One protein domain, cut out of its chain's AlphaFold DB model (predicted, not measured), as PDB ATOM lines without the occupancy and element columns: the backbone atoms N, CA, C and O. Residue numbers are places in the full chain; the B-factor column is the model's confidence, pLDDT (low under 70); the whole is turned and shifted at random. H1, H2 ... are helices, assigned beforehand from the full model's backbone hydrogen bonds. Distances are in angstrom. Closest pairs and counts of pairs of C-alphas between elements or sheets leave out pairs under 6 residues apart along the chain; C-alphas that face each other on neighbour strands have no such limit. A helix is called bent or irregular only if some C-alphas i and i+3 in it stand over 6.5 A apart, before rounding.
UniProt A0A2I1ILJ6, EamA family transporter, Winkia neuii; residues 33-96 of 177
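What this domain is: This is residues 33 to 96 of the 177 residues of the protein "EamA family transporter" of Winkia neuii (UniProt A0A2I1ILJ6). This is a long, narrow helical hairpin: H2 and H3 run opposite ways along the longest axis with a gap between them for much of their length, and they meet near the end away from their link, where short H1 lies crosswise at the end of H3. Near the link, a kink in H2 turns its last residues toward the start of H3. The printed part has 64 residues with three named helices, H1, H2 and H3 in chain order, no named strand, and the class is all helix. It is loose, with a radius of gyration of the C-alphas of 14.4 A, and spans 42 by 20 by 12 A, a rod.

Where its parts are: Find C-alpha 33 at (158.306, 139.099, 186.718), where H1, residues 33 to 38, begins. H2, residues 41 to 65, starts from C-alpha 41 at (167.599, 141.153, 188.876) and measures 30.8 A. It is irregular, with C-alphas 59 and 62 8.5 A apart, and has a kink of 80 degrees near residue 59. H3, residues 69 to 95, runs 38.8 A to C-alpha 95 at (163.389, 132.071, 183.678).

How they stand to each other: Look first at Lys 33 and Ala 94, the closest C-alphas of H1 and H3, 6.0 A apart; these helices touch, about perpendicular at 87 degrees, H3 with residues 93 to 94 alone. H1 and H2 are close but not clearly touching, the closest C-alphas, those of Thr 36 and Phe 44, being 7.5 A apart. H2 and H3 form a hairpin, opposite ways at a shallow tilt of 25 degrees. They touch through residues 41 to 45 of H2 and 87 to 91 of H3 alone, closest at the C-alphas of Val 41 and Ser 90, 6.6 A. Each O i to N i+4 pair is within hydrogen-bond range in H3, against 1 of 2 in H1 and 19 of 21 in H2.

The domain as a whole: The two C-alphas farthest apart, those of Trp 66 and Val 96, are 43.1 A apart. The printed part has no cut, and both links are tight. Mean pLDDT of the printed part is 89.4, and no printed residue is under 70.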
ATOM      1  N   LYS A  33     158.067 139.595 188.081       83.06
ATOM      2  CA  LYS A  33     158.306 139.099 186.718       83.06
ATOM      3  C   LYS A  33     158.336 140.248 185.705       83.06
ATOM      4  O   LYS A  33     159.277 140.334 184.919       83.06
ATOM      5  N   LYS A  34     157.360 141.160 185.772       84.44
ATOM      6  CA  LYS A  34     157.305 142.355 184.913       84.44
ATOM      7  C   LYS A  34     158.463 143.324 185.174       84.44
ATOM      8  O   LYS A  34     159.015 143.895 184.245       84.44
ATOM      9  N   VAL A  35     158.867 143.512 186.427       83.00
ATOM     10  CA  VAL A  35     160.006 144.387 186.749       83.00
ATOM     11  C   VAL A  35     161.318 143.790 186.233       83.00
ATOM     12  O   VAL A  35     162.139 144.512 185.678       83.00
ATOM     13  N   THR A  36     161.502 142.473 186.339       80.81
ATOM     14  CA  THR A  36     162.721 141.790 185.875       80.81
ATOM     15  C   THR A  36     162.887 141.766 184.355       80.81
ATOM     16  O   THR A  36     163.978 141.460 183.883       80.81
ATOM     17  N   THR A  37     161.843 142.086 183.577       80.50
ATOM     18  CA  THR A  37     161.983 142.280 182.123       80.50
ATOM     19  C   THR A  37     162.530 143.659 181.759       80.50
ATOM     20  O   THR A  37     163.062 143.821 180.667       80.50
ATOM     21  N   GLU A  38     162.409 144.641 182.655       81.75
ATOM     22  CA  GLU A  38     162.868 146.019 182.429       81.75
ATOM     23  C   GLU A  38     164.164 146.342 183.190       81.75
ATOM     24  O   GLU A  38     164.963 147.157 182.734       81.75
ATOM     25  N   LEU A  39     164.393 145.693 184.335       83.44
ATOM     26  CA  LEU A  39     165.537 145.921 185.215       83.44
ATOM     27  C   LEU A  39     166.301 144.618 185.483       83.44
ATOM     28  O   LEU A  39     165.675 143.589 185.763       83.44
ATOM     29  N   PRO A  40     167.649 144.647 185.497       85.25
ATOM     30  CA  PRO A  40     168.441 143.512 185.948       85.25
ATOM     31  C   PRO A  40     168.039 143.071 187.362       85.25
ATOM     32  O   PRO A  40     167.832 143.889 188.261       85.25
ATOM     33  N   VAL A  41     167.987 141.755 187.584       82.75
ATOM     34  CA  VAL A  41     167.599 141.153 188.876       82.75
ATOM     35  C   VAL A  41     168.448 141.687 190.035       82.75
ATOM     36  O   VAL A  41     167.934 141.908 191.132       82.75
ATOM     37  N   PHE A  42     169.740 141.916 189.791       85.62
ATOM     38  CA  PHE A  42     170.664 142.439 190.794       85.62
ATOM     39  C   PHE A  42     170.280 143.850 191.262       85.62
ATOM     40  O   PHE A  42     170.250 144.096 192.468       85.62
ATOM     41  N   ASP A  43     169.909 144.742 190.342       85.75
ATOM     42  CA  ASP A  43     169.539 146.127 190.661       85.75
ATOM     43  C   ASP A  43     168.216 146.185 191.428       85.75
ATOM     44  O   ASP A  43     168.101 146.885 192.440       85.75
ATOM     45  N   PHE A  44     167.230 145.387 191.002       85.94
ATOM     46  CA  PHE A  44     165.952 145.260 191.702       85.94
ATOM     47  C   PHE A  44     166.142 144.773 193.150       85.94
ATOM     48  O   PHE A  44     165.618 145.376 194.094       85.94
ATOM     49  N   LEU A  45     166.927 143.708 193.350       88.50
ATOM     50  CA  LEU A  45     167.220 143.188 194.690       88.50
ATOM     51  C   LEU A  45     168.038 144.177 195.517       88.50
ATOM     52  O   LEU A  45     167.748 144.337 196.705       88.50
ATOM     53  N   GLY A  46     169.018 144.844 194.906       89.31
ATOM     54  CA  GLY A  46     169.854 145.851 195.551       89.31
ATOM     55  C   GLY A  46     169.004 146.928 196.214       89.31
ATOM     56  O   GLY A  46     169.077 147.108 197.433       89.31
ATOM     57  N   TRP A  47     168.107 147.560 195.454       90.94
ATOM     58  CA  TRP A  47     167.189 148.562 196.001       90.94
ATOM     59  C   TRP A  47     166.260 147.994 197.070       90.94
ATOM     60  O   TRP A  47     166.108 148.603 198.133       90.94
ATOM     61  N   ARG A  48     165.686 146.805 196.848       87.88
ATOM     62  CA  ARG A  48     164.797 146.158 197.825       87.88
ATOM     63  C   ARG A  48     165.488 145.956 199.176       87.88
ATOM     64  O   ARG A  48     164.920 146.278 200.224       87.88
ATOM     65  N   PHE A  49     166.712 145.433 199.164       92.12
ATOM     66  CA  PHE A  49     167.462 145.134 200.381       92.12
ATOM     67  C   PHE A  49     168.056 146.376 201.039       92.12
ATOM     68  O   PHE A  49     168.040 146.446 202.266       92.12
ATOM     69  N   VAL A  50     168.506 147.370 200.267       94.25
ATOM     70  CA  VAL A  50     168.960 148.659 200.811       94.25
ATOM     71  C   VAL A  50     167.815 149.362 201.529       94.25
ATOM     72  O   VAL A  50     167.972 149.739 202.690       94.25
ATOM     73  N   LEU A  51     166.642 149.467 200.899       94.00
ATOM     74  CA  LEU A  51     165.466 150.064 201.532       94.00
ATOM     75  C   LEU A  51     165.092 149.302 202.806       94.00
ATOM     76  O   LEU A  51     164.955 149.906 203.868       94.00
ATOM     77  N   THR A  52     165.013 147.972 202.737       93.38
ATOM     78  CA  THR A  52     164.702 147.137 203.908       93.38
ATOM     79  C   THR A  52     165.715 147.340 205.037       93.38
ATOM     80  O   THR A  52     165.320 147.466 206.199       93.38
ATOM     81  N   ALA A  53     167.009 147.404 204.716       91.81
ATOM     82  CA  ALA A  53     168.072 147.629 205.686       91.81
ATOM     83  C   ALA A  53     167.958 149.013 206.336       91.81
ATOM     84  O   ALA A  53     168.030 149.105 207.560       91.81
ATOM     85  N   VAL A  54     167.712 150.066 205.551       95.12
ATOM     86  CA  VAL A  54     167.521 151.434 206.054       95.12
ATOM     87  C   VAL A  54     166.294 151.513 206.959       95.12
ATOM     88  O   VAL A  54     166.415 151.954 208.100       95.12
ATOM     89  N   PHE A  55     165.131 151.031 206.514       94.94
ATOM     90  CA  PHE A  55     163.908 151.061 207.323       94.94
ATOM     91  C   PHE A  55     164.065 150.271 208.625       94.94
ATOM     92  O   PHE A  55     163.755 150.777 209.705       94.94
ATOM     93  N   THR A  56     164.614 149.058 208.547       89.88
ATOM     94  CA  THR A  56     164.848 148.224 209.734       89.88
ATOM     95  C   THR A  56     165.860 148.879 210.675       89.88
ATOM     96  O   THR A  56     165.661 148.879 211.892       89.88
ATOM     97  N   PHE A  57     166.923 149.481 210.135       91.69
ATOM     98  CA  PHE A  57     167.910 150.210 210.925       91.69
ATOM     99  C   PHE A  57     167.290 151.418 211.626       91.69
ATOM    100  O   PHE A  57     167.570 151.625 212.800       91.69
ATOM    101  N   LEU A  58     166.430 152.189 210.959       93.88
ATOM    102  CA  LEU A  58     165.767 153.345 211.566       93.88
ATOM    103  C   LEU A  58     164.830 152.930 212.708       93.88
ATOM    104  O   LEU A  58     164.898 153.516 213.789       93.88
ATOM    105  N   ILE A  59     164.026 151.881 212.510       94.44
ATOM    106  CA  ILE A  59     163.081 151.380 213.522       94.44
ATOM    107  C   ILE A  59     163.825 150.789 214.731       94.44
ATOM    108  O   ILE A  59     163.476 151.058 215.881       94.44
ATOM    109  N   PHE A  60     164.880 150.006 214.495       91.38
ATOM    110  CA  PHE A  60     165.593 149.271 215.549       91.38
ATOM    111  C   PHE A  60     166.974 149.846 215.879       91.38
ATOM    112  O   PHE A  60     167.801 149.156 216.482       91.38
ATOM    113  N   ARG A  61     167.212 151.124 215.555       89.44
ATOM    114  CA  ARG A  61     168.523 151.793 215.628       89.44
ATOM    115  C   ARG A  61     169.275 151.504 216.920       89.44
ATOM    116  O   ARG A  61     170.425 151.078 216.891       89.44
ATOM    117  N   ARG A  62     168.617 151.690 218.070       85.69
ATOM    118  CA  ARG A  62     169.236 151.485 219.393       85.69
ATOM    119  C   ARG A  62     169.678 150.036 219.616       85.69
ATOM    120  O   ARG A  62     170.760 149.804 220.141       85.69
ATOM    121  N   ARG A  63     168.870 149.060 219.188       87.38
ATOM    122  CA  ARG A  63     169.175 147.629 219.357       87.38
ATOM    123  C   ARG A  63     170.301 147.177 218.435       87.38
ATOM    124  O   ARG A  63     171.128 146.371 218.845       87.38
ATOM    125  N   VAL A  64     170.340 147.711 217.217       86.38
ATOM    126  CA  VAL A  64     171.382 147.406 216.229       86.38
ATOM    127  C   VAL A  64     172.738 147.971 216.669       86.38
ATOM    128  O   VAL A  64     173.746 147.271 216.608       86.38
ATOM    129  N   LEU A  65     172.762 149.200 217.194       87.81
ATOM    130  CA  LEU A  65     173.992 149.842 217.676       87.81
ATOM    131  C   LEU A  65     174.568 149.191 218.944       87.81
ATOM    132  O   LEU A  65     175.773 149.253 219.162       87.81
ATOM    133  N   TRP A  66     173.733 148.558 219.770       90.56
ATOM    134  CA  TRP A  66     174.170 147.838 220.976       90.56
ATOM    135  C   TRP A  66     174.341 146.329 220.763       90.56
ATOM    136  O   TRP A  66     174.586 145.587 221.717       90.56
ATOM    137  N   ALA A  67     174.209 145.847 219.526       88.06
ATOM    138  CA  ALA A  67     174.402 144.439 219.220       88.06
ATOM    139  C   ALA A  67     175.881 144.042 219.362       88.06
ATOM    140  O   ALA A  67     176.792 144.763 218.957       88.06
ATOM    141  N   SER A  68     176.131 142.854 219.916       92.00
ATOM    142  CA  SER A  68     177.489 142.321 220.038       92.00
ATOM    143  C   SER A  68     178.088 141.990 218.666       92.00
ATOM    144  O   SER A  68     177.367 141.671 217.719       92.00
ATOM    145  N   LYS A  69     179.426 141.976 218.559       90.81
ATOM    146  CA  LYS A  69     180.133 141.571 217.324       90.81
ATOM    147  C   LYS A  69     179.693 140.189 216.824       90.81
ATOM    148  O   LYS A  69     179.565 139.965 215.629       90.81
ATOM    149  N   THR A  70     179.414 139.269 217.744       90.69
ATOM    150  CA  THR A  70     178.902 137.933 217.421       90.69
ATOM    151  C   THR A  70     177.501 137.982 216.808       90.69
ATOM    152  O   THR A  70     177.232 137.262 215.850       90.69
ATOM    153  N   ALA A  71     176.608 138.830 217.329       89.44
ATOM    154  CA  ALA A  71     175.271 139.005 216.765       89.44
ATOM    155  C   ALA A  71     175.335 139.603 215.353       89.44
ATOM    156  O   ALA A  71     174.613 139.144 214.472       89.44
ATOM    157  N   TRP A  72     176.247 140.550 215.122       90.38
ATOM    158  CA  TRP A  72     176.524 141.094 213.793       90.38
ATOM    159  C   TRP A  72     177.039 140.037 212.817       90.38
ATOM    160  O   TRP A  72     176.533 139.962 211.703       90.38
ATOM    161  N   TRP A  73     177.975 139.177 213.233       91.94
ATOM    162  CA  TRP A  73     178.471 138.106 212.366       91.94
ATOM    163  C   TRP A  73     177.392 137.097 211.984       91.94
ATOM    164  O   TRP A  73     177.276 136.747 210.811       91.94
ATOM    165  N   TYR A  74     176.568 136.659 212.940       91.12
ATOM    166  CA  TYR A  74     175.440 135.785 212.620       91.12
ATOM    167  C   TYR A  74     174.407 136.491 211.738       91.12
ATOM    168  O   TYR A  74     173.929 135.895 210.779       91.12
ATOM    169  N   GLY A  75     174.094 137.756 212.024       90.38
ATOM    170  CA  GLY A  75     173.181 138.556 211.210       90.38
ATOM    171  C   GLY A  75     173.662 138.690 209.769       90.38
ATOM    172  O   GLY A  75     172.891 138.443 208.848       90.38
ATOM    173  N   LEU A  76     174.947 138.994 209.571       91.81
ATOM    174  CA  LEU A  76     175.549 139.111 208.247       91.81
ATOM    175  C   LEU A  76     175.585 137.764 207.518       91.81
ATOM    176  O   LEU A  76     175.233 137.704 206.345       91.81
ATOM    177  N   ALA A  77     175.935 136.672 208.203       93.50
ATOM    178  CA  ALA A  77     175.920 135.337 207.607       93.50
ATOM    179  C   ALA A  77     174.511 134.933 207.134       93.50
ATOM    180  O   ALA A  77     174.358 134.446 206.012       93.50
ATOM    181  N   LEU A  78     173.475 135.176 207.950       92.12
ATOM    182  CA  LEU A  78     172.086 134.946 207.539       92.12
ATOM    183  C   LEU A  78     171.653 135.884 206.410       92.12
ATOM    184  O   LEU A  78     170.950 135.438 205.509       92.12
ATOM    185  N   ALA A  79     172.068 137.151 206.440       91.88
ATOM    186  CA  ALA A  79     171.755 138.105 205.384       91.88
ATOM    187  C   ALA A  79     172.361 137.666 204.045       91.88
ATOM    188  O   ALA A  79     171.640 137.614 203.055       91.88
ATOM    189  N   CYS A  80     173.636 137.270 204.014       92.94
ATOM    190  CA  CYS A  80     174.284 136.757 202.806       92.94
ATOM    191  C   CYS A  80     173.583 135.502 202.274       92.94
ATOM    192  O   CYS A  80     173.304 135.417 201.078       92.94
ATOM    193  N   LEU A  81     173.247 134.554 203.155       94.00
ATOM    194  CA  LEU A  81     172.509 133.351 202.770       94.00
ATOM    195  C   LEU A  81     171.130 133.697 202.190       94.00
ATOM    196  O   LEU A  81     170.736 133.145 201.165       94.00
ATOM    197  N   TYR A  82     170.410 134.627 202.822       91.69
ATOM    198  CA  TYR A  82     169.077 135.044 202.395       91.69
ATOM    199  C   TYR A  82     169.101 135.815 201.072       91.69
ATOM    200  O   TYR A  82     168.288 135.543 200.193       91.69
ATOM    201  N   VAL A  83     170.048 136.741 200.894       92.75
ATOM    202  CA  VAL A  83     170.233 137.474 199.634       92.75
ATOM    203  C   VAL A  83     170.593 136.509 198.508       92.75
ATOM    204  O   VAL A  83     170.002 136.601 197.436       92.75
ATOM    205  N   GLY A  84     171.488 135.549 198.762       93.56
ATOM    206  CA  GLY A  84     171.810 134.491 197.806       93.56
ATOM    207  C   GLY A  84     170.570 133.690 197.411       93.56
ATOM    208  O   GLY A  84     170.251 133.600 196.229       93.56
ATOM    209  N   ALA A  85     169.812 133.186 198.386       91.94
ATOM    210  CA  ALA A  85     168.578 132.445 198.123       91.94
ATOM    211  C   ALA A  85     167.565 133.265 197.302       91.94
ATOM    212  O   ALA A  85     167.043 132.769 196.307       91.94
ATOM    213  N   GLN A  86     167.346 134.534 197.658       91.75
ATOM    214  CA  GLN A  86     166.440 135.431 196.931       91.75
ATOM    215  C   GLN A  86     166.930 135.748 195.516       91.75
ATOM    216  O   GLN A  86     166.112 135.949 194.621       91.75
ATOM    217  N   TYR A  87     168.245 135.819 195.303       91.44
ATOM    218  CA  TYR A  87     168.823 136.024 193.980       91.44
ATOM    219  C   TYR A  87     168.569 134.813 193.078       91.44
ATOM    220  O   TYR A  87     168.052 134.980 191.976       91.44
ATOM    221  N   LEU A  88     168.835 133.598 193.577       90.50
ATOM    222  CA  LEU A  88     168.507 132.363 192.858       90.50
ATOM    223  C   LEU A  88     167.002 132.244 192.582       90.50
ATOM    224  O   LEU A  88     166.613 131.898 191.470       90.50
ATOM    225  N   GLU A  89     166.159 132.575 193.561       90.38
ATOM    226  CA  GLU A  89     164.703 132.596 193.388       90.38
ATOM    227  C   GLU A  89     164.286 133.571 192.282       90.38
ATOM    228  O   GLU A  89     163.484 133.224 191.419       90.38
ATOM    229  N   SER A  90     164.864 134.772 192.261       89.50
ATOM    230  CA  SER A  90     164.512 135.803 191.282       89.50
ATOM    231  C   SER A  90     165.005 135.462 189.874       89.50
ATOM    232  O   SER A  90     164.314 135.764 188.903       89.50
ATOM    233  N   ILE A  91     166.149 134.781 189.742       89.12
ATOM    234  CA  ILE A  91     166.588 134.193 188.465       89.12
ATOM    235  C   ILE A  91     165.619 133.096 188.014       89.12
ATOM    236  O   ILE A  91     165.253 133.046 186.837       89.12
ATOM    237  N   GLY A  92     165.190 132.232 188.939       86.88
ATOM    238  CA  GLY A  92     164.192 131.200 188.669       86.88
ATOM    239  C   GLY A  92     162.900 131.819 188.142       86.88
ATOM    240  O   GLY A  92     162.446 131.464 187.056       86.88
ATOM    241  N   LEU A  93     162.386 132.829 188.844       86.69
ATOM    242  CA  LEU A  93     161.208 133.594 188.444       86.69
ATOM    243  C   LEU A  93     161.397 134.285 187.088       86.69
ATOM    244  O   LEU A  93     160.482 134.275 186.269       86.69
ATOM    245  N   ALA A  94     162.572 134.849 186.804       85.56
ATOM    246  CA  ALA A  94     162.866 135.449 185.503       85.56
ATOM    247  C   ALA A  94     162.874 134.403 184.372       85.56
ATOM    248  O   ALA A  94     162.437 134.712 183.264       85.56
ATOM    249  N   SER A  95     163.262 133.159 184.662       86.00
ATOM    250  CA  SER A  95     163.389 132.071 183.678       86.00
ATOM    251  C   SER A  95     162.087 131.315 183.380       86.00
ATOM    252  O   SER A  95     161.948 130.781 182.284       86.00
ATOM    253  N   VAL A  96     161.127 131.259 184.314       89.75
ATOM    254  CA  VAL A  96     159.872 130.484 184.156       89.75
ATOM    255  C   VAL A  96     158.622 131.337 184.370       89.75
ATOM    256  O   VAL A  96     158.709 132.471 184.839       89.75
TER     257      VAL A  96